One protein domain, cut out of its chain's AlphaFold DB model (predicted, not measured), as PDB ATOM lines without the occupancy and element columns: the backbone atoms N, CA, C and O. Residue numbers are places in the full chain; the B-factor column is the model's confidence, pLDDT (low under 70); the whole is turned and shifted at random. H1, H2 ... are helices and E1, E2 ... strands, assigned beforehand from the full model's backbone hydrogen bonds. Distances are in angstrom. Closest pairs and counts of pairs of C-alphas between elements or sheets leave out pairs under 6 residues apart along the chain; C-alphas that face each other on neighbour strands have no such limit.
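AT A GLANCE: This is residues 101 to 173 of the 173 residues of an uncharacterized protein of Candidatus Rokubacteria bacterium (UniProt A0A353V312). Look for one long helix, H1, that makes the long axis, with the short helix H2 crossing it about perpendicular on one side and a small two-stranded hairpin, E1 and E2, running beside it with E2 the nearer strand. Between the helices the chain folds back from the far end of H1 through a long stretch with no named element, residues 121 to 140. The printed part has 73 residues, with two named helices and two named strands in the order H1, H2, E1, E2; the sheet has the order E1 - E2 and is antiparallel. The class is mixed, helices and strands, though under half of the residues are in named elements. The whole is compact, with a radius of gyration of the C-alphas of 12.4 A, yet elongated in outline, spanning 39 by 22 by 18 A.

HOW THE PARTS SIT: Start with H1, residues 102 to 120, and look at its residues 110 to 114, with which alone it touches H2, residues 141 to 148. The closest C-alphas there are those of Ala 110 and Ala 143, 4.7 A apart, and the two lines are about perpendicular at 77 degrees. In H1 and H2 every O i to N i+4 pair is within hydrogen-bond range. Going on, you reach E1, residues 153 to 156, and E2, residues 163 to 166, antiparallel neighbours that form a hairpin, with 172 degrees between their directions. Check N 153 and O 166 at 2.8 A and N 164 and O 155 at 2.9 A, both within hydrogen-bond range. The closest C-alphas of H1 and E2 are those of Leu 111 and Val 165, 7.2 A apart, while H1 and E1 are apart. The closest C-alphas of H2 and E1 are those of Ala 147 and Glu 153, 7.6 A apart; H2 and E2 are apart.

IN THESE COORDINATES: Find C-alpha 102 at (-53.375, -0.316, -12.240); from there H1 runs 26.8 A to C-alpha 120 at (-30.065, -1.386, -25.514). H2 goes from Pro 141 to Arg 148, 10.5 A. E1 runs from Glu 153 to Pro 156, and E2 from Tyr 163 to Ala 166, where C-alpha 166 stands at (-47.877, -1.732, -29.984).

THE WHOLE: The two C-alphas farthest apart are those of Ala 124 and Arg 173, 40.7 A, and Arg 173 is the chain's last residue. The printed part has no cut. The link from H1 to H2 is long, with 20 residues, the one from H2 to E1 is tight, and the one from E1 to E2 is short. The mean pLDDT of the printed part is 70.8, and you will find 25 residues under 70, among them 101 to 108 and 166 to 173.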
ATOM      1  N   PRO A 101     -56.275   3.073 -14.003       58.66
ATOM      2  CA  PRO A 101     -56.364   1.679 -13.591       58.66
ATOM      3  C   PRO A 101     -54.964   1.072 -13.503       58.66
ATOM      4  O   PRO A 101     -54.139   1.315 -14.387       58.66
ATOM      5  N   ALA A 102     -54.688   0.304 -12.446       61.66
ATOM      6  CA  ALA A 102     -53.375  -0.316 -12.240       61.66
ATOM      7  C   ALA A 102     -52.930  -1.109 -13.481       61.66
ATOM      8  O   ALA A 102     -51.786  -1.016 -13.904       61.66
ATOM      9  N   GLU A 103     -53.884  -1.754 -14.149       60.09
ATOM     10  CA  GLU A 103     -53.711  -2.488 -15.405       60.09
ATOM     11  C   GLU A 103     -53.126  -1.629 -16.542       60.09
ATOM     12  O   GLU A 103     -52.289  -2.097 -17.315       60.09
ATOM     13  N   VAL A 104     -53.528  -0.358 -16.641       59.72
ATOM     14  CA  VAL A 104     -53.031   0.584 -17.658       59.72
ATOM     15  C   VAL A 104     -51.625   1.064 -17.302       59.72
ATOM     16  O   VAL A 104     -50.771   1.156 -18.183       59.72
ATOM     17  N   GLN A 105     -51.356   1.320 -16.018       63.09
ATOM     18  CA  GLN A 105     -50.020   1.709 -15.550       63.09
ATOM     19  C   GLN A 105     -49.004   0.574 -15.727       63.09
ATOM     20  O   GLN A 105     -47.896   0.801 -16.205       63.09
ATOM     21  N   GLU A 106     -49.398  -0.656 -15.402       65.19
ATOM     22  CA  GLU A 106     -48.573  -1.852 -15.572       65.19
ATOM     23  C   GLU A 106     -48.286  -2.151 -17.047       65.19
ATOM     24  O   GLU A 106     -47.157  -2.490 -17.401       65.19
ATOM     25  N   SER A 107     -49.279  -1.977 -17.923       63.00
ATOM     26  CA  SER A 107     -49.103  -2.165 -19.368       63.00
ATOM     27  C   SER A 107     -48.171  -1.107 -19.969       63.00
ATOM     28  O   SER A 107     -47.313  -1.433 -20.786       63.00
ATOM     29  N   ALA A 108     -48.282   0.149 -19.525       66.25
ATOM     30  CA  ALA A 108     -47.375   1.219 -19.937       66.25
ATOM     31  C   ALA A 108     -45.934   0.969 -19.461       66.25
ATOM     32  O   ALA A 108     -44.990   1.173 -20.223       66.25
ATOM     33  N   ALA A 109     -45.762   0.478 -18.231       71.06
ATOM     34  CA  ALA A 109     -44.452   0.108 -17.705       71.06
ATOM     35  C   ALA A 109     -43.819  -1.045 -18.502       71.06
ATOM     36  O   ALA A 109     -42.636  -0.984 -18.825       71.06
ATOM     37  N   ALA A 110     -44.606  -2.057 -18.881       69.69
ATOM     38  CA  ALA A 110     -44.126  -3.173 -19.695       69.69
ATOM     39  C   ALA A 110     -43.705  -2.744 -21.113       69.69
ATOM     40  O   ALA A 110     -42.696  -3.225 -21.623       69.69
ATOM     41  N   LEU A 111     -44.440  -1.817 -21.739       68.88
ATOM     42  CA  LEU A 111     -44.062  -1.250 -23.038       68.88
ATOM     43  C   LEU A 111     -42.758  -0.450 -22.956       68.88
ATOM     44  O   LEU A 111     -41.889  -0.603 -23.813       68.88
ATOM     45  N   ALA A 112     -42.605   0.374 -21.916       73.44
ATOM     46  CA  ALA A 112     -41.387   1.147 -21.696       73.44
ATOM     47  C   ALA A 112     -40.161   0.242 -21.481       73.44
ATOM     48  O   ALA A 112     -39.085   0.528 -22.002       73.44
ATOM     49  N   ASP A 113     -40.340  -0.867 -20.763       76.44
ATOM     50  CA  ASP A 113     -39.298  -1.865 -20.518       76.44
ATOM     51  C   ASP A 113     -38.849  -2.561 -21.818       76.44
ATOM     52  O   ASP A 113     -37.654  -2.697 -22.080       76.44
ATOM     53  N   ILE A 114     -39.796  -2.914 -22.697       75.38
ATOM     54  CA  ILE A 114     -39.491  -3.504 -24.012       75.38
ATOM     55  C   ILE A 114     -38.772  -2.511 -24.917       75.38
ATOM     56  O   ILE A 114     -37.760  -2.868 -25.517       75.38
ATOM     57  N   ALA A 115     -39.247  -1.267 -24.986       72.50
ATOM     58  CA  ALA A 115     -38.586  -0.225 -25.766       72.50
ATOM     59  C   ALA A 115     -37.138  -0.006 -25.289       72.50
ATOM     60  O   ALA A 115     -36.213   0.028 -26.098       72.50
ATOM     61  N   ALA A 116     -36.919   0.052 -23.972       75.69
ATOM     62  CA  ALA A 116     -35.582   0.179 -23.401       75.69
ATOM     63  C   ALA A 116     -34.680  -1.019 -23.750       75.69
ATOM     64  O   ALA A 116     -33.514  -0.830 -24.104       75.69
ATOM     65  N   ALA A 117     -35.208  -2.244 -23.692       76.69
ATOM     66  CA  ALA A 117     -34.457  -3.449 -24.030       76.69
ATOM     67  C   ALA A 117     -34.102  -3.538 -25.524       76.69
ATOM     68  O   ALA A 117     -32.995  -3.959 -25.859       76.69
ATOM     69  N   VAL A 118     -35.011  -3.126 -26.415       77.75
ATOM     70  CA  VAL A 118     -34.774  -3.068 -27.868       77.75
ATOM     71  C   VAL A 118     -33.689  -2.046 -28.195       77.75
ATOM     72  O   VAL A 118     -32.764  -2.354 -28.946       77.75
ATOM     73  N   GLU A 119     -33.755  -0.861 -27.590       79.06
ATOM     74  CA  GLU A 119     -32.746   0.187 -27.768       79.06
ATOM     75  C   GLU A 119     -31.367  -0.243 -27.259       79.06
ATOM     76  O   GLU A 119     -30.364  -0.085 -27.953       79.06
ATOM     77  N   ALA A 120     -31.309  -0.862 -26.078       77.44
ATOM     78  CA  ALA A 120     -30.065  -1.386 -25.514       77.44
ATOM     79  C   ALA A 120     -29.462  -2.537 -26.340       77.44
ATOM     80  O   ALA A 120     -28.279  -2.849 -26.196       77.44
ATOM     81  N   ALA A 121     -30.268  -3.185 -27.181       79.00
ATOM     82  CA  ALA A 121     -29.864  -4.292 -28.031       79.00
ATOM     83  C   ALA A 121     -29.536  -3.887 -29.472       79.00
ATOM     84  O   ALA A 121     -29.301  -4.775 -30.297       79.00
ATOM     85  N   ARG A 122     -29.502  -2.584 -29.786       82.88
ATOM     86  CA  ARG A 122     -29.033  -2.125 -31.095       82.88
ATOM     87  C   ARG A 122     -27.616  -2.618 -31.366       82.88
ATOM     88  O   ARG A 122     -26.750  -2.592 -30.491       82.88
ATOM     89  N   ASP A 123     -27.386  -3.066 -32.592       79.81
ATOM     90  CA  ASP A 123     -26.062  -3.496 -33.022       79.81
ATOM     91  C   ASP A 123     -25.124  -2.305 -33.294       79.81
ATOM     92  O   ASP A 123     -25.486  -1.131 -33.173       79.81
ATOM     93  N   ALA A 124     -23.877  -2.602 -33.666       76.06
ATOM     94  CA  ALA A 124     -22.867  -1.584 -33.953       76.06
ATOM     95  C   ALA A 124     -23.219  -0.697 -35.166       76.06
ATOM     96  O   ALA A 124     -22.626   0.365 -35.347       76.06
ATOM     97  N   GLN A 125     -24.172  -1.128 -35.995       73.00
ATOM     98  CA  GLN A 125     -24.705  -0.417 -37.151       73.00
ATOM     99  C   GLN A 125     -25.962   0.392 -36.789       73.00
ATOM    100  O   GLN A 125     -26.535   1.053 -37.655       73.00
ATOM    101  N   GLY A 126     -26.373   0.376 -35.516       72.56
ATOM    102  CA  GLY A 126     -27.556   1.063 -35.018       72.56
ATOM    103  C   GLY A 126     -28.860   0.344 -35.353       72.56
ATOM    104  O   GLY A 126     -29.916   0.962 -35.240       72.56
ATOM    105  N   GLN A 127     -28.815  -0.924 -35.763       75.06
ATOM    106  CA  GLN A 127     -30.003  -1.683 -36.133       75.06
ATOM    107  C   GLN A 127     -30.622  -2.372 -34.925       75.06
ATOM    108  O   GLN A 127     -29.924  -2.979 -34.113       75.06
ATOM    109  N   VAL A 128     -31.946  -2.304 -34.826       78.25
ATOM    110  CA  VAL A 128     -32.706  -3.028 -33.806       78.25
ATOM    111  C   VAL A 128     -32.784  -4.527 -34.133       78.25
ATOM    112  O   VAL A 128     -32.695  -4.919 -35.305       78.25
ATOM    113  N   PRO A 129     -32.935  -5.397 -33.122       78.50
ATOM    114  CA  PRO A 129     -33.065  -6.832 -33.344       78.50
ATOM    115  C   PRO A 129     -34.277  -7.181 -34.218       78.50
ATOM    116  O   PRO A 129     -35.311  -6.539 -34.170       78.50
ATOM    117  N   ALA A 130     -34.175  -8.240 -35.025       81.38
ATOM    118  CA  ALA A 130     -35.268  -8.638 -35.923       81.38
ATOM    119  C   ALA A 130     -36.493  -9.235 -35.197       81.38
ATOM    120  O   ALA A 130     -37.529  -9.438 -35.817       81.38
ATOM    121  N   SER A 131     -36.357  -9.581 -33.916       82.62
ATOM    122  CA  SER A 131     -37.401 -10.194 -33.087       82.62
ATOM    123  C   SER A 131     -37.144  -9.911 -31.607       82.62
ATOM    124  O   SER A 131     -36.017  -9.582 -31.221       82.62
ATOM    125  N   LEU A 132     -38.178 -10.070 -30.777       81.00
ATOM    126  CA  LEU A 132     -38.075  -9.929 -29.323       81.00
ATOM    127  C   LEU A 132     -37.561 -11.193 -28.622       81.00
ATOM    128  O   LEU A 132     -37.077 -11.069 -27.498       81.00
ATOM    129  N   GLU A 133     -37.611 -12.381 -29.247       79.81
ATOM    130  CA  GLU A 133     -37.093 -13.641 -28.683       79.81
ATOM    131  C   GLU A 133     -35.746 -13.518 -27.944       79.81
ATOM    132  O   GLU A 133     -35.677 -13.931 -26.784       79.81
ATOM    133  N   PRO A 134     -34.680 -12.945 -28.542       79.56
ATOM    134  CA  PRO A 134     -33.374 -12.845 -27.884       79.56
ATOM    135  C   PRO A 134     -33.349 -11.874 -26.693       79.56
ATOM    136  O   PRO A 134     -32.381 -11.866 -25.933       79.56
ATOM    137  N   LEU A 135     -34.384 -11.047 -26.526       81.38
ATOM    138  CA  LEU A 135     -34.499 -10.067 -25.446       81.38
ATOM    139  C   LEU A 135     -35.357 -10.558 -24.282       81.38
ATOM    140  O   LEU A 135     -35.287  -9.967 -23.207       81.38
ATOM    141  N   LEU A 136     -36.120 -11.642 -24.451       79.62
ATOM    142  CA  LEU A 136     -37.087 -12.118 -23.454       79.62
ATOM    143  C   LEU A 136     -36.473 -12.398 -22.078       79.62
ATOM    144  O   LEU A 136     -37.151 -12.216 -21.069       79.62
ATOM    145  N   ASP A 137     -35.208 -12.813 -22.029       78.75
ATOM    146  CA  ASP A 137     -34.499 -13.120 -20.780       78.75
ATOM    147  C   ASP A 137     -33.972 -11.867 -20.059       78.75
ATOM    148  O   ASP A 137     -33.538 -11.941 -18.910       78.75
ATOM    149  N   ARG A 138     -33.997 -10.711 -20.733       76.44
ATOM    150  CA  ARG A 138     -33.573  -9.403 -20.207       76.44
ATOM    151  C   ARG A 138     -34.743  -8.510 -19.804       76.44
ATOM    152  O   ARG A 138     -34.527  -7.526 -19.105       76.44
ATOM    153  N   LEU A 139     -35.949  -8.843 -20.256       80.25
ATOM    154  CA  LEU A 139     -37.175  -8.132 -19.914       80.25
ATOM    155  C   LEU A 139     -37.616  -8.446 -18.483       80.25
ATOM    156  O   LEU A 139     -37.349  -9.523 -17.941       80.25
ATOM    157  N   SER A 140     -38.379  -7.533 -17.888       78.38
ATOM    158  CA  SER A 140     -39.122  -7.824 -16.668       78.38
ATOM    159  C   SER A 140     -40.069  -9.021 -16.873       78.38
ATOM    160  O   SER A 140     -40.563  -9.251 -17.985       78.38
ATOM    161  N   PRO A 141     -40.396  -9.781 -15.807       76.62
ATOM    162  CA  PRO A 141     -41.246 -10.969 -15.913       76.62
ATOM    163  C   PRO A 141     -42.582 -10.693 -16.609       76.62
ATOM    164  O   PRO A 141     -43.064 -11.515 -17.385       76.62
ATOM    165  N   ARG A 142     -43.150  -9.505 -16.370       73.69
ATOM    166  CA  ARG A 142     -44.421  -9.075 -16.948       73.69
ATOM    167  C   ARG A 142     -44.304  -8.718 -18.429       73.69
ATOM    168  O   ARG A 142     -45.140  -9.149 -19.217       73.69
ATOM    169  N   ALA A 143     -43.272  -7.973 -18.817       72.06
ATOM    170  CA  ALA A 143     -43.005  -7.657 -20.219       72.06
ATOM    171  C   ALA A 143     -42.729  -8.928 -21.039       72.06
ATOM    172  O   ALA A 143     -43.287  -9.103 -22.121       72.06
ATOM    173  N   ALA A 144     -41.952  -9.861 -20.482       77.38
ATOM    174  CA  ALA A 144     -41.685 -11.150 -21.109       77.38
ATOM    175  C   ALA A 144     -42.955 -12.010 -21.254       77.38
ATOM    176  O   ALA A 144     -43.124 -12.695 -22.261       77.38
ATOM    177  N   GLU A 145     -43.858 -11.987 -20.270       78.38
ATOM    178  CA  GLU A 145     -45.155 -12.673 -20.343       78.38
ATOM    179  C   GLU A 145     -46.044 -12.090 -21.453       78.38
ATOM    180  O   GLU A 145     -46.621 -12.840 -22.240       78.38
ATOM    181  N   LEU A 146     -46.119 -10.761 -21.557       74.19
ATOM    182  CA  LEU A 146     -46.918 -10.078 -22.577       74.19
ATOM    183  C   LEU A 146     -46.364 -10.295 -23.993       74.19
ATOM    184  O   LEU A 146     -47.143 -10.554 -24.911       74.19
ATOM    185  N   ALA A 147     -45.038 -10.266 -24.154       75.19
ATOM    186  CA  ALA A 147     -44.373 -10.561 -25.420       75.19
ATOM    187  C   ALA A 147     -44.576 -12.028 -25.844       75.19
ATOM    188  O   ALA A 147     -45.022 -12.290 -26.958       75.19
ATOM    189  N   ARG A 148     -44.354 -13.000 -24.940       78.12
ATOM    190  CA  ARG A 148     -44.602 -14.431 -25.227       78.12
ATOM    191  C   ARG A 148     -46.073 -14.733 -25.498       78.12
ATOM    192  O   ARG A 148     -46.385 -15.630 -26.272       78.12
ATOM    193  N   GLY A 149     -46.976 -14.004 -24.846       73.94
ATOM    194  CA  GLY A 149     -48.417 -14.136 -25.026       73.94
ATOM    195  C   GLY A 149     -48.950 -13.539 -26.329       73.94
ATOM    196  O   GLY A 149     -50.165 -13.550 -26.512       73.94
ATOM    197  N   GLY A 150     -48.090 -12.980 -27.194       68.62
ATOM    198  CA  GLY A 150     -48.500 -12.312 -28.434       68.62
ATOM    199  C   GLY A 150     -49.368 -11.077 -28.193       68.62
ATOM    200  O   GLY A 150     -50.122 -10.667 -29.068       68.62
ATOM    201  N   ARG A 151     -49.315 -10.508 -26.981       68.62
ATOM    202  CA  ARG A 151     -50.085  -9.314 -26.603       68.62
ATOM    203  C   ARG A 151     -49.339  -8.024 -26.902       68.62
ATOM    204  O   ARG A 151     -49.897  -6.958 -26.682       68.62
ATOM    205  N   ILE A 152     -48.089  -8.124 -27.337       68.38
ATOM    206  CA  ILE A 152     -47.264  -7.001 -27.758       68.38
ATOM    207  C   ILE A 152     -46.773  -7.318 -29.158       68.38
ATOM    208  O   ILE A 152     -46.109  -8.331 -29.374       68.38
ATOM    209  N   GLU A 153     -47.143  -6.455 -30.090       70.12
ATOM    210  CA  GLU A 153     -46.686  -6.492 -31.467       70.12
ATOM    211  C   GLU A 153     -45.396  -5.685 -31.552       70.12
ATOM    212  O   GLU A 153     -45.323  -4.545 -31.089       70.12
ATOM    213  N   TYR A 154     -44.363  -6.322 -32.091       72.81
ATOM    214  CA  TYR A 154     -43.073  -5.711 -32.362       72.81
ATOM    215  C   TYR A 154     -42.800  -5.826 -33.849       72.81
ATOM    216  O   TYR A 154     -42.676  -6.939 -34.364       72.81
ATOM    217  N   GLU A 155     -42.689  -4.684 -34.517       76.06
ATOM    218  CA  GLU A 155     -42.429  -4.637 -35.947       76.06
ATOM    219  C   GLU A 155     -41.216  -3.736 -36.213       76.06
ATOM    220  O   GLU A 155     -41.295  -2.518 -36.039       76.06
ATOM    221  N   PRO A 156     -40.050  -4.311 -36.560       70.75
ATOM    222  CA  PRO A 156     -38.900  -3.521 -36.969       70.75
ATOM    223  C   PRO A 156     -39.145  -2.960 -38.374       70.75
ATOM    224  O   PRO A 156     -39.560  -3.694 -39.273       70.75
ATOM    225  N   GLY A 157     -38.865  -1.674 -38.579       69.44
ATOM    226  CA  GLY A 157     -39.082  -1.024 -39.869       69.44
ATOM    227  C   GLY A 157     -38.098  -1.485 -40.947       69.44
ATOM    228  O   GLY A 157     -37.134  -2.220 -40.692       69.44
ATOM    229  N   GLU A 158     -38.344  -1.071 -42.192       64.31
ATOM    230  CA  GLU A 158     -37.512  -1.462 -43.331       64.31
ATOM    231  C   GLU A 158     -36.063  -0.980 -43.130       64.31
ATOM    232  O   GLU A 158     -35.768   0.210 -43.065       64.31
ATOM    233  N   GLY A 159     -35.132  -1.930 -42.990       68.94
ATOM    234  CA  GLY A 159     -33.725  -1.646 -42.677       68.94
ATOM    235  C   GLY A 159     -33.378  -1.623 -41.181       68.94
ATOM    236  O   GLY A 159     -32.207  -1.435 -40.849       68.94
ATOM    237  N   ARG A 160     -34.350  -1.879 -40.290       76.00
ATOM    238  CA  ARG A 160     -34.191  -1.997 -38.824       76.00
ATOM    239  C   ARG A 160     -33.589  -0.752 -38.160       76.00
ATOM    240  O   ARG A 160     -32.971  -0.851 -37.102       76.00
ATOM    241  N   GLY A 161     -33.727   0.416 -38.784       65.94
ATOM    242  CA  GLY A 161     -33.321   1.694 -38.188       65.94
ATOM    243  C   GLY A 161     -34.321   2.192 -37.143       65.94
ATOM    244  O   GLY A 161     -33.946   2.861 -36.179       65.94
ATOM    245  N   ASP A 162     -35.580   1.806 -37.300       70.00
ATOM    246  CA  ASP A 162     -36.737   2.131 -36.479       70.00
ATOM    247  C   ASP A 162     -37.545   0.864 -36.146       70.00
ATOM    248  O   ASP A 162     -37.263  -0.235 -36.635       70.00
ATOM    249  N   TYR A 163     -38.509   1.001 -35.238       73.69
ATOM    250  CA  TYR A 163     -39.430  -0.063 -34.850       73.69
ATOM    251  C   TYR A 163     -40.700   0.517 -34.247       73.69
ATOM    252  O   TYR A 163     -40.702   1.623 -33.700       73.69
ATOM    253  N   GLU A 164     -41.753  -0.286 -34.290       72.12
ATOM    254  CA  GLU A 164     -43.001  -0.047 -33.590       72.12
ATOM    255  C   GLU A 164     -43.192  -1.103 -32.495       72.12
ATOM    256  O   GLU A 164     -42.920  -2.290 -32.694       72.12
ATOM    257  N   VAL A 165     -43.630  -0.657 -31.313       72.00
ATOM    258  CA  VAL A 165     -44.104  -1.531 -30.234       72.00
ATOM    259  C   VAL A 165     -45.522  -1.114 -29.914       72.00
ATOM    260  O   VAL A 165     -45.748  -0.029 -29.373       72.00
ATOM    261  N   ALA A 166     -46.471  -1.983 -30.225       68.75
ATOM    262  CA  ALA A 166     -47.877  -1.732 -29.984       68.75
ATOM    263  C   ALA A 166     -48.449  -2.794 -29.049       68.75
ATOM    264  O   ALA A 166     -48.110  -3.974 -29.107       68.75
ATOM    265  N   LEU A 167     -49.354  -2.361 -28.177       65.88
ATOM    266  CA  LEU A 167     -50.211  -3.256 -27.417       65.88
ATOM    267  C   LEU A 167     -51.583  -3.180 -28.089       65.88
ATOM    268  O   LEU A 167     -52.280  -2.181 -27.879       65.88
ATOM    269  N   PRO A 168     -51.966  -4.142 -28.950       59.88
ATOM    270  CA  PRO A 168     -53.267  -4.107 -29.595       59.88
ATOM    271  C   PRO A 168     -54.350  -4.067 -28.514       59.88
ATOM    272  O   PRO A 168     -54.557  -5.022 -27.765       59.88
ATOM    273  N   LEU A 169     -55.056  -2.937 -28.424       53.12
ATOM    274  CA  LEU A 169     -56.243  -2.774 -27.584       53.12
ATOM    275  C   LEU A 169     -57.415  -3.503 -28.264       53.12
ATOM    276  O   LEU A 169     -58.382  -2.894 -28.717       53.12
ATOM    277  N   GLY A 170     -57.283  -4.822 -28.411       42.97
ATOM    278  CA  GLY A 170     -58.209  -5.707 -29.105       42.97
ATOM    279  C   GLY A 170     -58.568  -6.893 -28.220       42.97
ATOM    280  O   GLY A 170     -57.693  -7.573 -27.692       42.97
ATOM    281  N   ALA A 171     -59.869  -7.103 -28.024       35.00
ATOM    282  CA  ALA A 171     -60.433  -8.093 -27.117       35.00
ATOM    283  C   ALA A 171     -59.844  -9.497 -27.317       35.00
ATOM    284  O   ALA A 171     -59.771  -9.996 -28.443       35.00
ATOM    285  N   ALA A 172     -59.516 -10.147 -26.197       36.03
ATOM    286  CA  ALA A 172     -59.370 -11.592 -26.132       36.03
ATOM    287  C   ALA A 172     -60.532 -12.256 -26.890       36.03
ATOM    288  O   ALA A 172     -61.701 -11.966 -26.621       36.03
ATOM    289  N   ARG A 173     -60.199 -13.121 -27.846       34.28
ATOM    290  CA  ARG A 173     -61.091 -14.200 -28.260       34.28
ATOM    291  C   ARG A 173     -60.669 -15.465 -27.542       34.28
ATOM    292  O   ARG A 173     -59.441 -15.678 -27.439       34.28
TER     293      ARG A 173